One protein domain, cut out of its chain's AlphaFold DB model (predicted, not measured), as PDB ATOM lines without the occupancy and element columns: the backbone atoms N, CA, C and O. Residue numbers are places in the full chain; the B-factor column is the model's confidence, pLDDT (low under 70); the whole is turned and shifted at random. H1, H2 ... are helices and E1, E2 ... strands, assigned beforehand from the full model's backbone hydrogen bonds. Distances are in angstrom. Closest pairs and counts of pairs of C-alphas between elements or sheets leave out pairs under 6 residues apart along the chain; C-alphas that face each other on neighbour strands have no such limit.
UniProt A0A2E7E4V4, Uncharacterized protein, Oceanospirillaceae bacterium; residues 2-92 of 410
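Overview. This is residues 2 to 92 of the 410 residues of an uncharacterized protein of Oceanospirillaceae bacterium (UniProt A0A2E7E4V4). A strongly twisted sheet of four parallel strands makes a wall, with H2 packed along E3 and E4, while H1 packs on it through residues 9 to 16 and runs on past it. The free-standing residues 24 to 29 stick out at one end of the long axis, and the loop around Glu 67 makes the other end. The 91 printed residues hold, in order, E1, H1, E2, E3, H2 and E4; the sheet's order is E1 E2 E3 E4, and the class is mixed. The whole is compact, with a radius of gyration of the C-alphas of 13.5 A and spans of 48 by 22 by 19 A.

Along the chain. Find C-alpha 2 at (105.559, 185.077, 42.674), where E1, residues 2 to 5, begins its 10.1 A. H1, residues 9 to 25, runs 24.7 A from C-alpha 9 at (116.728, 173.864, 51.229). Next come E2, residues 35 to 41, 16.6 A, and E3, residues 53 to 59, 16.3 A. H2, residues 71 to 83, spans 18.4 A, and E4, residues 87 to 91, runs 12.7 A to C-alpha 91 at (102.088, 167.343, 50.343).

Arrangement. Look first at edge strand E1 beside E2: N 36 and O 2 are 2.8 A apart. Between E2 and E3, look at N 57 and O 37, 2.8 A; between E3 and edge strand E4, N 90 and O 58, 2.8 A. E1, H1, E2 and E3, H2, E4 are strand-helix-strand units, parallel neighbour strands with a helix between, each with a right-handed crossover. Both helices are on the sheet, in two layers, helices on one face. The closest C-alphas of H1 and E2 are those of Ala 9 and Glu 41, 5.9 A. H2 lies over E3 and E4 at a height over the sheet of 9.4 A, along the strands, at 19 degrees to E3 on the local plane; the closest C-alphas of H2 and E3 are those of Leu 58 and Leu 77, 7.2 A. H1 and H2 are only just apart, closest 8.4 A. In H1 and H2 every O i to N i+4 pair is within hydrogen-bond range.

Size, cuts and confidence. The C-alphas farthest apart are those of Ala 28 and Glu 67, 48.2 A. The printed part has no cut; the links E2 to E3 and E3 to H2 are long. Look for pLDDT under 70 at residues 27 to 29.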
ATOM      1  N   GLN A   2     104.814 185.983  43.553       85.75
ATOM      2  CA  GLN A   2     105.559 185.077  42.674       85.75
ATOM      3  C   GLN A   2     105.636 183.696  43.329       85.75
ATOM      4  O   GLN A   2     105.834 183.626  44.535       85.75
ATOM      5  N   PHE A   3     105.497 182.625  42.548       85.62
ATOM      6  CA  PHE A   3     105.588 181.246  43.035       85.62
ATOM      7  C   PHE A   3     106.873 180.596  42.533       85.62
ATOM      8  O   PHE A   3     107.184 180.692  41.344       85.62
ATOM      9  N   LEU A   4     107.611 179.952  43.434       88.06
ATOM     10  CA  LEU A   4     108.797 179.156  43.123       88.06
ATOM     11  C   LEU A   4     108.632 177.779  43.767       88.06
ATOM     12  O   LEU A   4     108.580 177.686  44.991       88.06
ATOM     13  N   ALA A   5     108.537 176.733  42.947       87.00
ATOM     14  CA  ALA A   5     108.269 175.367  43.392       87.00
ATOM     15  C   ALA A   5     109.479 174.440  43.201       87.00
ATOM     16  O   ALA A   5     110.274 174.658  42.284       87.00
ATOM     17  N   GLY A   6     109.596 173.405  44.042       86.50
ATOM     18  CA  GLY A   6     110.545 172.299  43.848       86.50
ATOM     19  C   GLY A   6     112.017 172.672  44.051       86.50
ATOM     20  O   GLY A   6     112.900 172.079  43.435       86.50
ATOM     21  N   LEU A   7     112.291 173.694  44.867       94.19
ATOM     22  CA  LEU A   7     113.655 174.088  45.227       94.19
ATOM     23  C   LEU A   7     114.152 173.296  46.432       94.19
ATOM     24  O   LEU A   7     113.379 172.918  47.307       94.19
ATOM     25  N   LYS A   8     115.465 173.129  46.541       95.44
ATOM     26  CA  LYS A   8     116.093 172.510  47.708       95.44
ATOM     27  C   LYS A   8     116.353 173.514  48.825       95.44
ATOM     28  O   LYS A   8     116.626 174.692  48.576       95.44
ATOM     29  N   ALA A   9     116.365 173.051  50.071       93.81
ATOM     30  CA  ALA A   9     116.728 173.864  51.229       93.81
ATOM     31  C   ALA A   9     118.134 174.478  51.076       93.81
ATOM     32  O   ALA A   9     118.351 175.647  51.414       93.81
ATOM     33  N   SER A  10     119.080 173.737  50.490       94.69
ATOM     34  CA  SER A  10     120.409 174.254  50.147       94.69
ATOM     35  C   SER A  10     120.370 175.424  49.150       94.69
ATOM     36  O   SER A  10     121.161 176.364  49.273       94.69
ATOM     37  N   GLU A  11     119.430 175.425  48.203       96.00
ATOM     38  CA  GLU A  11     119.233 176.512  47.238       96.00
ATOM     39  C   GLU A  11     118.600 177.740  47.899       96.00
ATOM     40  O   GLU A  11     119.049 178.862  47.660       96.00
ATOM     41  N   LEU A  12     117.631 177.549  48.800       94.75
ATOM     42  CA  LEU A  12     117.050 178.645  49.586       94.75
ATOM     43  C   LEU A  12     118.098 179.335  50.468       94.75
ATOM     44  O   LEU A  12     118.145 180.567  50.522       94.75
ATOM     45  N   ASN A  13     118.985 178.562  51.101       92.50
ATOM     46  CA  ASN A  13     120.109 179.111  51.861       92.50
ATOM     47  C   ASN A  13     121.004 179.999  50.965       92.50
ATOM     48  O   ASN A  13     121.382 181.102  51.366       92.50
ATOM     49  N   GLN A  14     121.287 179.578  49.725       94.25
ATOM     50  CA  GLN A  14     122.063 180.380  48.768       94.25
ATOM     51  C   GLN A  14     121.327 181.651  48.319       94.25
ATOM     52  O   GLN A  14     121.963 182.693  48.131       94.25
ATOM     53  N   ILE A  15     120.005 181.588  48.127       94.62
ATOM     54  CA  ILE A  15     119.182 182.761  47.792       94.62
ATOM     55  C   ILE A  15     119.277 183.794  48.916       94.62
ATOM     56  O   ILE A  15     119.582 184.959  48.652       94.62
ATOM     57  N   PHE A  16     119.113 183.364  50.168       93.31
ATOM     58  CA  PHE A  16     119.259 184.248  51.321       93.31
ATOM     59  C   PHE A  16     120.640 184.913  51.366       93.31
ATOM     60  O   PHE A  16     120.733 186.122  51.575       93.31
ATOM     61  N   GLU A  17     121.722 184.158  51.163       93.25
ATOM     62  CA  GLU A  17     123.080 184.717  51.180       93.25
ATOM     63  C   GLU A  17     123.284 185.792  50.110       93.25
ATOM     64  O   GLU A  17     123.900 186.828  50.384       93.25
ATOM     65  N   LYS A  18     122.740 185.582  48.906       91.38
ATOM     66  CA  LYS A  18     122.775 186.577  47.826       91.38
ATOM     67  C   LYS A  18     122.028 187.848  48.228       91.38
ATOM     68  O   LYS A  18     122.631 188.919  48.219       91.38
ATOM     69  N   GLN A  19     120.785 187.721  48.688       92.19
ATOM     70  CA  GLN A  19     119.962 188.855  49.124       92.19
ATOM     71  C   GLN A  19     120.601 189.611  50.300       92.19
ATOM     72  O   GLN A  19     120.662 190.840  50.321       92.19
ATOM     73  N   ALA A  20     121.156 188.890  51.276       89.06
ATOM     74  CA  ALA A  20     121.839 189.487  52.420       89.06
ATOM     75  C   ALA A  20     123.097 190.270  52.003       89.06
ATOM     76  O   ALA A  20     123.414 191.303  52.600       89.06
ATOM     77  N   ASN A  21     123.826 189.798  50.990       89.88
ATOM     78  CA  ASN A  21     124.965 190.521  50.431       89.88
ATOM     79  C   ASN A  21     124.523 191.754  49.631       89.88
ATOM     80  O   ASN A  21     125.166 192.797  49.736       89.88
ATOM     81  N   GLU A  22     123.407 191.673  48.912       87.19
ATOM     82  CA  GLU A  22     122.815 192.809  48.202       87.19
ATOM     83  C   GLU A  22     122.401 193.930  49.163       87.19
ATOM     84  O   GLU A  22     122.785 195.072  48.929       87.19
ATOM     85  N   ILE A  23     121.774 193.628  50.309       85.56
ATOM     86  CA  ILE A  23     121.472 194.647  51.341       85.56
ATOM     87  C   ILE A  23     122.744 195.323  51.859       85.56
ATOM     88  O   ILE A  23     122.773 196.536  52.075       85.56
ATOM     89  N   LYS A  24     123.812 194.549  52.093       85.12
ATOM     90  CA  LYS A  24     125.081 195.111  52.584       85.12
ATOM     91  C   LYS A  24     125.679 196.105  51.586       85.12
ATOM     92  O   LYS A  24     126.302 197.074  52.016       85.12
ATOM     93  N   LEU A  25     125.500 195.854  50.288       84.69
ATOM     94  CA  LEU A  25     125.998 196.697  49.202       84.69
ATOM     95  C   LEU A  25     125.067 197.889  48.919       84.69
ATOM     96  O   LEU A  25     125.553 199.005  48.752       84.69
ATOM     97  N   ASN A  26     123.751 197.675  48.944       75.94
ATOM     98  CA  ASN A  26     122.697 198.653  48.678       75.94
ATOM     99  C   ASN A  26     121.780 198.810  49.904       75.94
ATOM    100  O   ASN A  26     120.643 198.350  49.928       75.94
ATOM    101  N   GLN A  27     122.257 199.533  50.922       68.19
ATOM    102  CA  GLN A  27     121.583 199.706  52.226       68.19
ATOM    103  C   GLN A  27     120.177 200.347  52.178       68.19
ATOM    104  O   GLN A  27     119.501 200.414  53.206       68.19
ATOM    105  N   ALA A  28     119.742 200.855  51.023       61.31
ATOM    106  CA  ALA A  28     118.431 201.475  50.833       61.31
ATOM    107  C   ALA A  28     117.344 200.492  50.360       61.31
ATOM    108  O   ALA A  28     116.162 200.829  50.427       61.31
ATOM    109  N   GLU A  29     117.717 199.302  49.886       66.75
ATOM    110  CA  GLU A  29     116.789 198.354  49.270       66.75
ATOM    111  C   GLU A  29     116.269 197.373  50.330       66.75
ATOM    112  O   GLU A  29     117.011 196.570  50.898       66.75
ATOM    113  N   LYS A  30     114.980 197.487  50.661       75.06
ATOM    114  CA  LYS A  30     114.274 196.470  51.444       75.06
ATOM    115  C   LYS A  30     113.672 195.470  50.467       75.06
ATOM    116  O   LYS A  30     113.053 195.884  49.493       75.06
ATOM    117  N   PHE A  31     113.825 194.182  50.753       81.06
ATOM    118  CA  PHE A  31     113.125 193.143  50.005       81.06
ATOM    119  C   PHE A  31     111.641 193.164  50.363       81.06
ATOM    120  O   PHE A  31     111.275 193.118  51.542       81.06
ATOM    121  N   ASP A  32     110.796 193.232  49.338       85.25
ATOM    122  CA  ASP A  32     109.361 193.038  49.488       85.25
ATOM    123  C   ASP A  32     109.078 191.545  49.667       85.25
ATOM    124  O   ASP A  32     109.483 190.723  48.848       85.25
ATOM    125  N   ARG A  33     108.357 191.186  50.735       86.56
ATOM    126  CA  ARG A  33     107.920 189.804  50.974       86.56
ATOM    127  C   ARG A  33     106.774 189.446  50.037       86.56
ATOM    128  O   ARG A  33     105.607 189.650  50.375       86.56
ATOM    129  N   ASN A  34     107.099 188.972  48.843       88.12
ATOM    130  CA  ASN A  34     106.127 188.712  47.783       88.12
ATOM    131  C   ASN A  34     106.326 187.365  47.064       88.12
ATOM    132  O   ASN A  34     105.592 187.104  46.101       88.12
ATOM    133  N   VAL A  35     107.261 186.530  47.531       90.31
ATOM    134  CA  VAL A  35     107.562 185.207  46.968       90.31
ATOM    135  C   VAL A  35     107.005 184.101  47.864       90.31
ATOM    136  O   VAL A  35     107.280 184.066  49.060       90.31
ATOM    137  N   ALA A  36     106.225 183.195  47.283       90.75
ATOM    138  CA  ALA A  36     105.791 181.951  47.902       90.75
ATOM    139  C   ALA A  36     106.704 180.819  47.411       90.75
ATOM    140  O   ALA A  36     106.709 180.495  46.220       90.75
ATOM    141  N   TYR A  37     107.501 180.255  48.318       93.44
ATOM    142  CA  TYR A  37     108.332 179.086  48.039       93.44
ATOM    143  C   TYR A  37     107.534 177.832  48.395       93.44
ATOM    144  O   TYR A  37     107.205 177.647  49.560       93.44
ATOM    145  N   THR A  38     107.197 176.992  47.426       91.06
ATOM    146  CA  THR A  38     106.337 175.813  47.628       91.06
ATOM    147  C   THR A  38     107.097 174.524  47.336       91.06
ATOM    148  O   THR A  38     108.034 174.531  46.538       91.06
ATOM    149  N   GLN A  39     106.688 173.407  47.938       92.12
ATOM    150  CA  GLN A  39     107.336 172.096  47.756       92.12
ATOM    151  C   GLN A  39     108.865 172.134  47.928       92.12
ATOM    152  O   GLN A  39     109.612 171.611  47.102       92.12
ATOM    153  N   VAL A  40     109.359 172.809  48.965       94.50
ATOM    154  CA  VAL A  40     110.803 172.880  49.206       94.50
ATOM    155  C   VAL A  40     111.301 171.544  49.754       94.50
ATOM    156  O   VAL A  40     110.827 171.080  50.790       94.50
ATOM    157  N   GLU A  41     112.286 170.950  49.091       94.25
ATOM    158  CA  GLU A  41     112.895 169.684  49.494       94.25
ATOM    159  C   GLU A  41     114.002 169.907  50.535       94.25
ATOM    160  O   GLU A  41     114.982 170.616  50.288       94.25
ATOM    161  N   CYS A  42     113.902 169.254  51.692       91.94
ATOM    162  CA  CYS A  42     114.927 169.319  52.739       91.94
ATOM    163  C   CYS A  42     116.094 168.355  52.474       91.94
ATOM    164  O   CYS A  42     116.237 167.332  53.140       91.94
ATOM    165  N   ASP A  43     116.952 168.703  51.513       91.44
ATOM    166  CA  ASP A  43     118.223 168.007  51.259       91.44
ATOM    167  C   ASP A  43     119.271 168.251  52.361       91.44
ATOM    168  O   ASP A  43     120.139 167.413  52.610       91.44
ATOM    169  N   VAL A  44     119.165 169.391  53.039       91.31
ATOM    170  CA  VAL A  44     119.918 169.785  54.234       91.31
ATOM    171  C   VAL A  44     118.981 170.481  55.222       91.31
ATOM    172  O   VAL A  44     117.857 170.845  54.872       91.31
ATOM    173  N   GLU A  45     119.450 170.723  56.447       90.50
ATOM    174  CA  GLU A  45     118.778 171.650  57.363       90.50
ATOM    175  C   GLU A  45     118.695 173.049  56.731       90.50
ATOM    176  O   GLU A  45     119.702 173.650  56.325       90.50
ATOM    177  N   LEU A  46     117.483 173.598  56.640       90.75
ATOM    178  CA  LEU A  46     117.303 174.997  56.293       90.75
ATOM    179  C   LEU A  46     117.818 175.841  57.459       90.75
ATOM    180  O   LEU A  46     117.360 175.696  58.587       90.75
ATOM    181  N   MET A  47     118.767 176.737  57.189       88.44
ATOM    182  CA  MET A  47     119.410 177.556  58.225       88.44
ATOM    183  C   MET A  47     118.849 178.976  58.264       88.44
ATOM    184  O   MET A  47     118.979 179.688  59.267       88.44
ATOM    185  N   ARG A  48     118.283 179.431  57.141       89.62
ATOM    186  CA  ARG A  48     117.758 180.783  56.943       89.62
ATOM    187  C   ARG A  48     116.579 180.744  55.978       89.62
ATOM    188  O   ARG A  48     116.574 179.975  55.027       89.62
ATOM    189  N   VAL A  49     115.638 181.657  56.179       91.75
ATOM    190  CA  VAL A  49     114.538 181.898  55.242       91.75
ATOM    191  C   VAL A  49     114.896 183.083  54.337       91.75
ATOM    192  O   VAL A  49     115.333 184.103  54.882       91.75
ATOM    193  N   PRO A  50     114.711 182.995  53.001       93.00
ATOM    194  CA  PRO A  50     114.894 184.122  52.084       93.00
ATOM    195  C   PRO A  50     114.157 185.394  52.533       93.00
ATOM    196  O   PRO A  50     113.073 185.345  53.114       93.00
ATOM    197  N   LEU A  51     114.749 186.559  52.278       90.88
ATOM    198  CA  LEU A  51     114.250 187.853  52.761       90.88
ATOM    199  C   LEU A  51     112.969 188.312  52.051       90.88
ATOM    200  O   LEU A  51     112.193 189.073  52.630       90.88
ATOM    201  N   ASP A  52     112.753 187.837  50.828       91.94
ATOM    202  CA  ASP A  52     111.564 188.058  50.001       91.94
ATOM    203  C   ASP A  52     110.448 187.024  50.237       91.94
ATOM    204  O   ASP A  52     109.367 187.137  49.650       91.94
ATOM    205  N   ALA A  53     110.675 186.034  51.109       91.81
ATOM    206  CA  ALA A  53     109.694 184.998  51.396       91.81
ATOM    207  C   ALA A  53     108.463 185.581  52.109       91.81
ATOM    208  O   ALA A  53     108.543 186.133  53.213       91.81
ATOM    209  N   ALA A  54     107.307 185.437  51.466       89.25
ATOM    210  CA  ALA A  54     105.988 185.645  52.047       89.25
ATOM    211  C   ALA A  54     105.494 184.370  52.750       89.25
ATOM    212  O   ALA A  54     105.025 184.445  53.885       89.25
ATOM    213  N   SER A  55     105.670 183.217  52.097       90.69
ATOM    214  CA  SER A  55     105.355 181.885  52.613       90.69
ATOM    215  C   SER A  55     106.436 180.883  52.207       90.69
ATOM    216  O   SER A  55     107.130 181.071  51.200       90.69
ATOM    217  N   VAL A  56     106.593 179.831  53.015       93.31
ATOM    218  CA  VAL A  56     107.416 178.664  52.674       93.31
ATOM    219  C   VAL A  56     106.639 177.395  53.007       93.31
ATOM    220  O   VAL A  56     106.202 177.217  54.144       93.31
ATOM    221  N   GLY A  57     106.487 176.529  52.012       93.75
ATOM    222  CA  GLY A  57     105.921 175.198  52.136       93.75
ATOM    223  C   GLY A  57     106.996 174.138  51.917       93.75
ATOM    224  O   GLY A  57     107.669 174.144  50.885       93.75
ATOM    225  N   LEU A  58     107.191 173.251  52.894       95.31
ATOM    226  CA  LEU A  58     108.181 172.173  52.807       95.31
ATOM    227  C   LEU A  58     107.527 170.876  52.336       95.31
ATOM    228  O   LEU A  58     106.478 170.493  52.854       95.31
ATOM    229  N   ALA A  59     108.178 170.181  51.405       95.06
ATOM    230  CA  ALA A  59     107.787 168.835  51.017       95.06
ATOM    231  C   ALA A  59     108.170 167.845  52.132       95.06
ATOM    232  O   ALA A  59     109.318 167.870  52.591       95.06
ATOM    233  N   PRO A  60     107.244 166.983  52.593       94.62
ATOM    234  CA  PRO A  60     107.547 166.004  53.624       94.62
ATOM    235  C   PRO A  60     108.588 165.008  53.109       94.62
ATOM    236  O   PRO A  60     108.524 164.546  51.970       94.62
ATOM    237  N   SER A  61     109.546 164.660  53.964       92.94
ATOM    238  CA  SER A  61     110.574 163.667  53.663       92.94
ATOM    239  C   SER A  61     110.714 162.673  54.806       92.94
ATOM    240  O   SER A  61     110.529 163.014  55.975       92.94
ATOM    241  N   LEU A  62     111.031 161.428  54.456       92.75
ATOM    242  CA  LEU A  62     111.319 160.371  55.419       92.75
ATOM    243  C   LEU A  62     112.806 160.349  55.772       92.75
ATOM    244  O   LEU A  62     113.656 160.807  55.005       92.75
ATOM    245  N   ASP A  63     113.105 159.814  56.946       91.25
ATOM    246  CA  ASP A  63     114.458 159.461  57.346       91.25
ATOM    247  C   ASP A  63     114.994 158.246  56.556       91.25
ATOM    248  O   ASP A  63     114.326 157.669  55.696       91.25
ATOM    249  N   GLU A  64     116.231 157.831  56.848       88.75
ATOM    250  CA  GLU A  64     116.851 156.674  56.187       88.75
ATOM    251  C   GLU A  64     116.133 155.345  56.485       88.75
ATOM    252  O   GLU A  64     116.316 154.371  55.751       88.75
ATOM    253  N   THR A  65     115.338 155.287  57.561       87.19
ATOM    254  CA  THR A  65     114.592 154.083  57.954       87.19
ATOM    255  C   THR A  65     113.272 153.955  57.198       87.19
ATOM    256  O   THR A  65     112.791 152.839  57.000       87.19
ATOM    257  N   GLY A  66     112.716 155.075  56.732       85.19
ATOM    258  CA  GLY A  66     111.411 155.131  56.084       85.19
ATOM    259  C   GLY A  66     110.238 155.055  57.065       85.19
ATOM    260  O   GLY A  66     109.094 154.990  56.621       85.19
ATOM    261  N   GLU A  67     110.502 155.044  58.374       86.88
ATOM    262  CA  GLU A  67     109.479 154.904  59.420       86.88
ATOM    263  C   GLU A  67     109.116 156.244  60.079       86.88
ATOM    264  O   GLU A  67     108.054 156.356  60.692       86.88
ATOM    265  N   ALA A  68     109.967 157.268  59.951       89.88
ATOM    266  CA  ALA A  68     109.778 158.576  60.571       89.88
ATOM    267  C   ALA A  68     110.090 159.726  59.605       89.88
ATOM    268  O   ALA A  68     110.759 159.549  58.587       89.88
ATOM    269  N   LEU A  69     109.609 160.929  59.936       92.88
ATOM    270  CA  LEU A  69     109.954 162.138  59.191       92.88
ATOM    271  C   LEU A  69     111.426 162.496  59.417       92.88
ATOM    272  O   LEU A  69     111.956 162.358  60.519       92.88
ATOM    273  N   CYS A  70     112.079 162.978  58.364       93.31
ATOM    274  CA  CYS A  70     113.481 163.366  58.393       93.31
ATOM    275  C   CYS A  70     113.729 164.491  59.413       93.31
ATOM    276  O   CYS A  70     113.025 165.503  59.415       93.31
ATOM    277  N   GLU A  71     114.787 164.377  60.222       90.69
ATOM    278  CA  GLU A  71     115.165 165.417  61.192       90.69
ATOM    279  C   GLU A  71     115.424 166.773  60.517       90.69
ATOM    280  O   GLU A  71     114.986 167.804  61.029       90.69
ATOM    281  N   ASN A  72     116.040 166.779  59.326       92.19
ATOM    282  CA  ASN A  72     116.266 168.008  58.559       92.19
ATOM    283  C   ASN A  72     114.946 168.705  58.216       92.19
ATOM    284  O   ASN A  72     114.867 169.932  58.262       92.19
ATOM    285  N   PHE A  73     113.913 167.933  57.872       93.25
ATOM    286  CA  PHE A  73     112.584 168.451  57.563       93.25
ATOM    287  C   PHE A  73     111.922 169.037  58.812       93.25
ATOM    288  O   PHE A  73     111.520 170.201  58.797       93.25
ATOM    289  N   VAL A  74     111.896 168.285  59.917       91.19
ATOM    290  CA  VAL A  74     111.299 168.734  61.187       91.19
ATOM    291  C   VAL A  74     111.997 169.993  61.714       91.19
ATOM    292  O   VAL A  74     111.342 170.968  62.085       91.19
ATOM    293  N   PHE A  75     113.332 170.029  61.687       90.94
ATOM    294  CA  PHE A  75     114.098 171.207  62.089       90.94
ATOM    295  C   PHE A  75     113.801 172.420  61.196       90.94
ATOM    296  O   PHE A  75     113.592 173.530  61.692       90.94
ATOM    297  N   SER A  76     113.739 172.212  59.878       92.50
ATOM    298  CA  SER A  76     113.441 173.279  58.919       92.50
ATOM    299  C   SER A  76     112.039 173.854  59.132       92.50
ATOM    300  O   SER A  76     111.878 175.075  59.101       92.50
ATOM    301  N   LEU A  77     111.041 173.011  59.423       90.31
ATOM    302  CA  LEU A  77     109.691 173.459  59.776       90.31
ATOM    303  C   LEU A  77     109.706 174.378  61.001       90.31
ATOM    304  O   LEU A  77     109.155 175.477  60.941       90.31
ATOM    305  N   LEU A  78     110.377 173.965  62.082       88.19
ATOM    306  CA  LEU A  78     110.505 174.750  63.317       88.19
ATOM    307  C   LEU A  78     111.191 176.103  63.090       88.19
ATOM    308  O   LEU A  78     110.804 177.119  63.672       88.19
ATOM    309  N   LEU A  79     112.214 176.141  62.235       89.38
ATOM    310  CA  LEU A  79     112.873 177.396  61.891       89.38
ATOM    311  C   LEU A  79     111.911 178.342  61.158       89.38
ATOM    312  O   LEU A  79     111.858 179.539  61.469       89.38
ATOM    313  N   ILE A  80     111.175 177.825  60.173       88.75
ATOM    314  CA  ILE A  80     110.269 178.633  59.354       88.75
ATOM    315  C   ILE A  80     109.112 179.146  60.204       88.75
ATOM    316  O   ILE A  80     108.822 180.337  60.123       88.75
ATOM    317  N   THR A  81     108.500 178.320  61.057       85.19
ATOM    318  CA  THR A  81     107.418 178.766  61.957       85.19
ATOM    319  C   THR A  81     107.875 179.849  62.925       85.19
ATOM    320  O   THR A  81     107.127 180.782  63.207       85.19
ATOM    321  N   GLY A  82     109.126 179.788  63.390       83.94
ATOM    322  CA  GLY A  82     109.719 180.849  64.202       83.94
ATOM    323  C   GLY A  82     110.009 182.151  63.436       83.94
ATOM    324  O   GLY A  82     110.213 183.193  64.061       83.94
ATOM    325  N   THR A  83     110.040 182.115  62.099       84.69
ATOM    326  CA  THR A  83     110.506 183.227  61.247       84.69
ATOM    327  C   THR A  83     109.393 183.860  60.401       84.69
ATOM    328  O   THR A  83     109.417 185.069  60.136       84.69
ATOM    329  N   LEU A  84     108.420 183.063  59.962       83.12
ATOM    330  CA  LEU A  84     107.309 183.444  59.098       83.12
ATOM    331  C   LEU A  84     105.972 183.091  59.750       83.12
ATOM    332  O   LEU A  84     105.819 182.054  60.381       83.12
ATOM    333  N   ASN A  85     104.970 183.933  59.499       74.25
ATOM    334  CA  ASN A  85     103.597 183.675  59.939       74.25
ATOM    335  C   ASN A  85     102.883 182.620  59.075       74.25
ATOM    336  O   ASN A  85     101.820 182.147  59.456       74.25
ATOM    337  N   GLN A  86     103.415 182.317  57.887       79.25
ATOM    338  CA  GLN A  86     102.811 181.408  56.913       79.25
ATOM    339  C   GLN A  86     103.820 180.316  56.546       79.25
ATOM    340  O   GLN A  86     104.687 180.513  55.696       79.25
ATOM    341  N   CYS A  87     103.697 179.185  57.236       86.94
ATOM    342  CA  CYS A  87     104.446 177.956  57.001       86.94
ATOM    343  C   CYS A  87     103.451 176.827  56.724       86.94
ATOM    344  O   CYS A  87     102.428 176.742  57.413       86.94
ATOM    345  N   THR A  88     103.739 175.984  55.735       92.38
ATOM    346  CA  THR A  88     102.913 174.817  55.407       92.38
ATOM    347  C   THR A  88     103.750 173.558  55.221       92.38
ATOM    348  O   THR A  88     104.912 173.613  54.817       92.38
ATOM    349  N   ILE A  89     103.145 172.405  55.496       95.44
ATOM    350  CA  ILE A  89     103.611 171.133  54.945       95.44
ATOM    351  C   ILE A  89     102.920 170.959  53.596       95.44
ATOM    352  O   ILE A  89     101.703 170.787  53.535       95.44
ATOM    353  N   ASP A  90     103.699 171.034  52.527       95.00
ATOM    354  CA  ASP A  90     103.228 170.921  51.154       95.00
ATOM    355  C   ASP A  90     103.318 169.459  50.727       95.00
ATOM    356  O   ASP A  90     104.394 168.977  50.395       95.00
ATOM    357  N   VAL A  91     102.195 168.747  50.750       95.38
ATOM    358  CA  VAL A  91     102.088 167.343  50.343       95.38
ATOM    359  C   VAL A  91     101.913 167.286  48.821       95.38
ATOM    360  O   VAL A  91     100.857 167.696  48.329       95.38
ATOM    361  N   PRO A  92     102.907 166.799  48.055       91.94
ATOM    362  CA  PRO A  92     102.790 166.667  46.606       91.94
ATOM    363  C   PRO A  92     101.786 165.575  46.214       91.94
ATOM    364  O   PRO A  92     101.507 164.663  46.994       91.94
TER     365      PRO A  92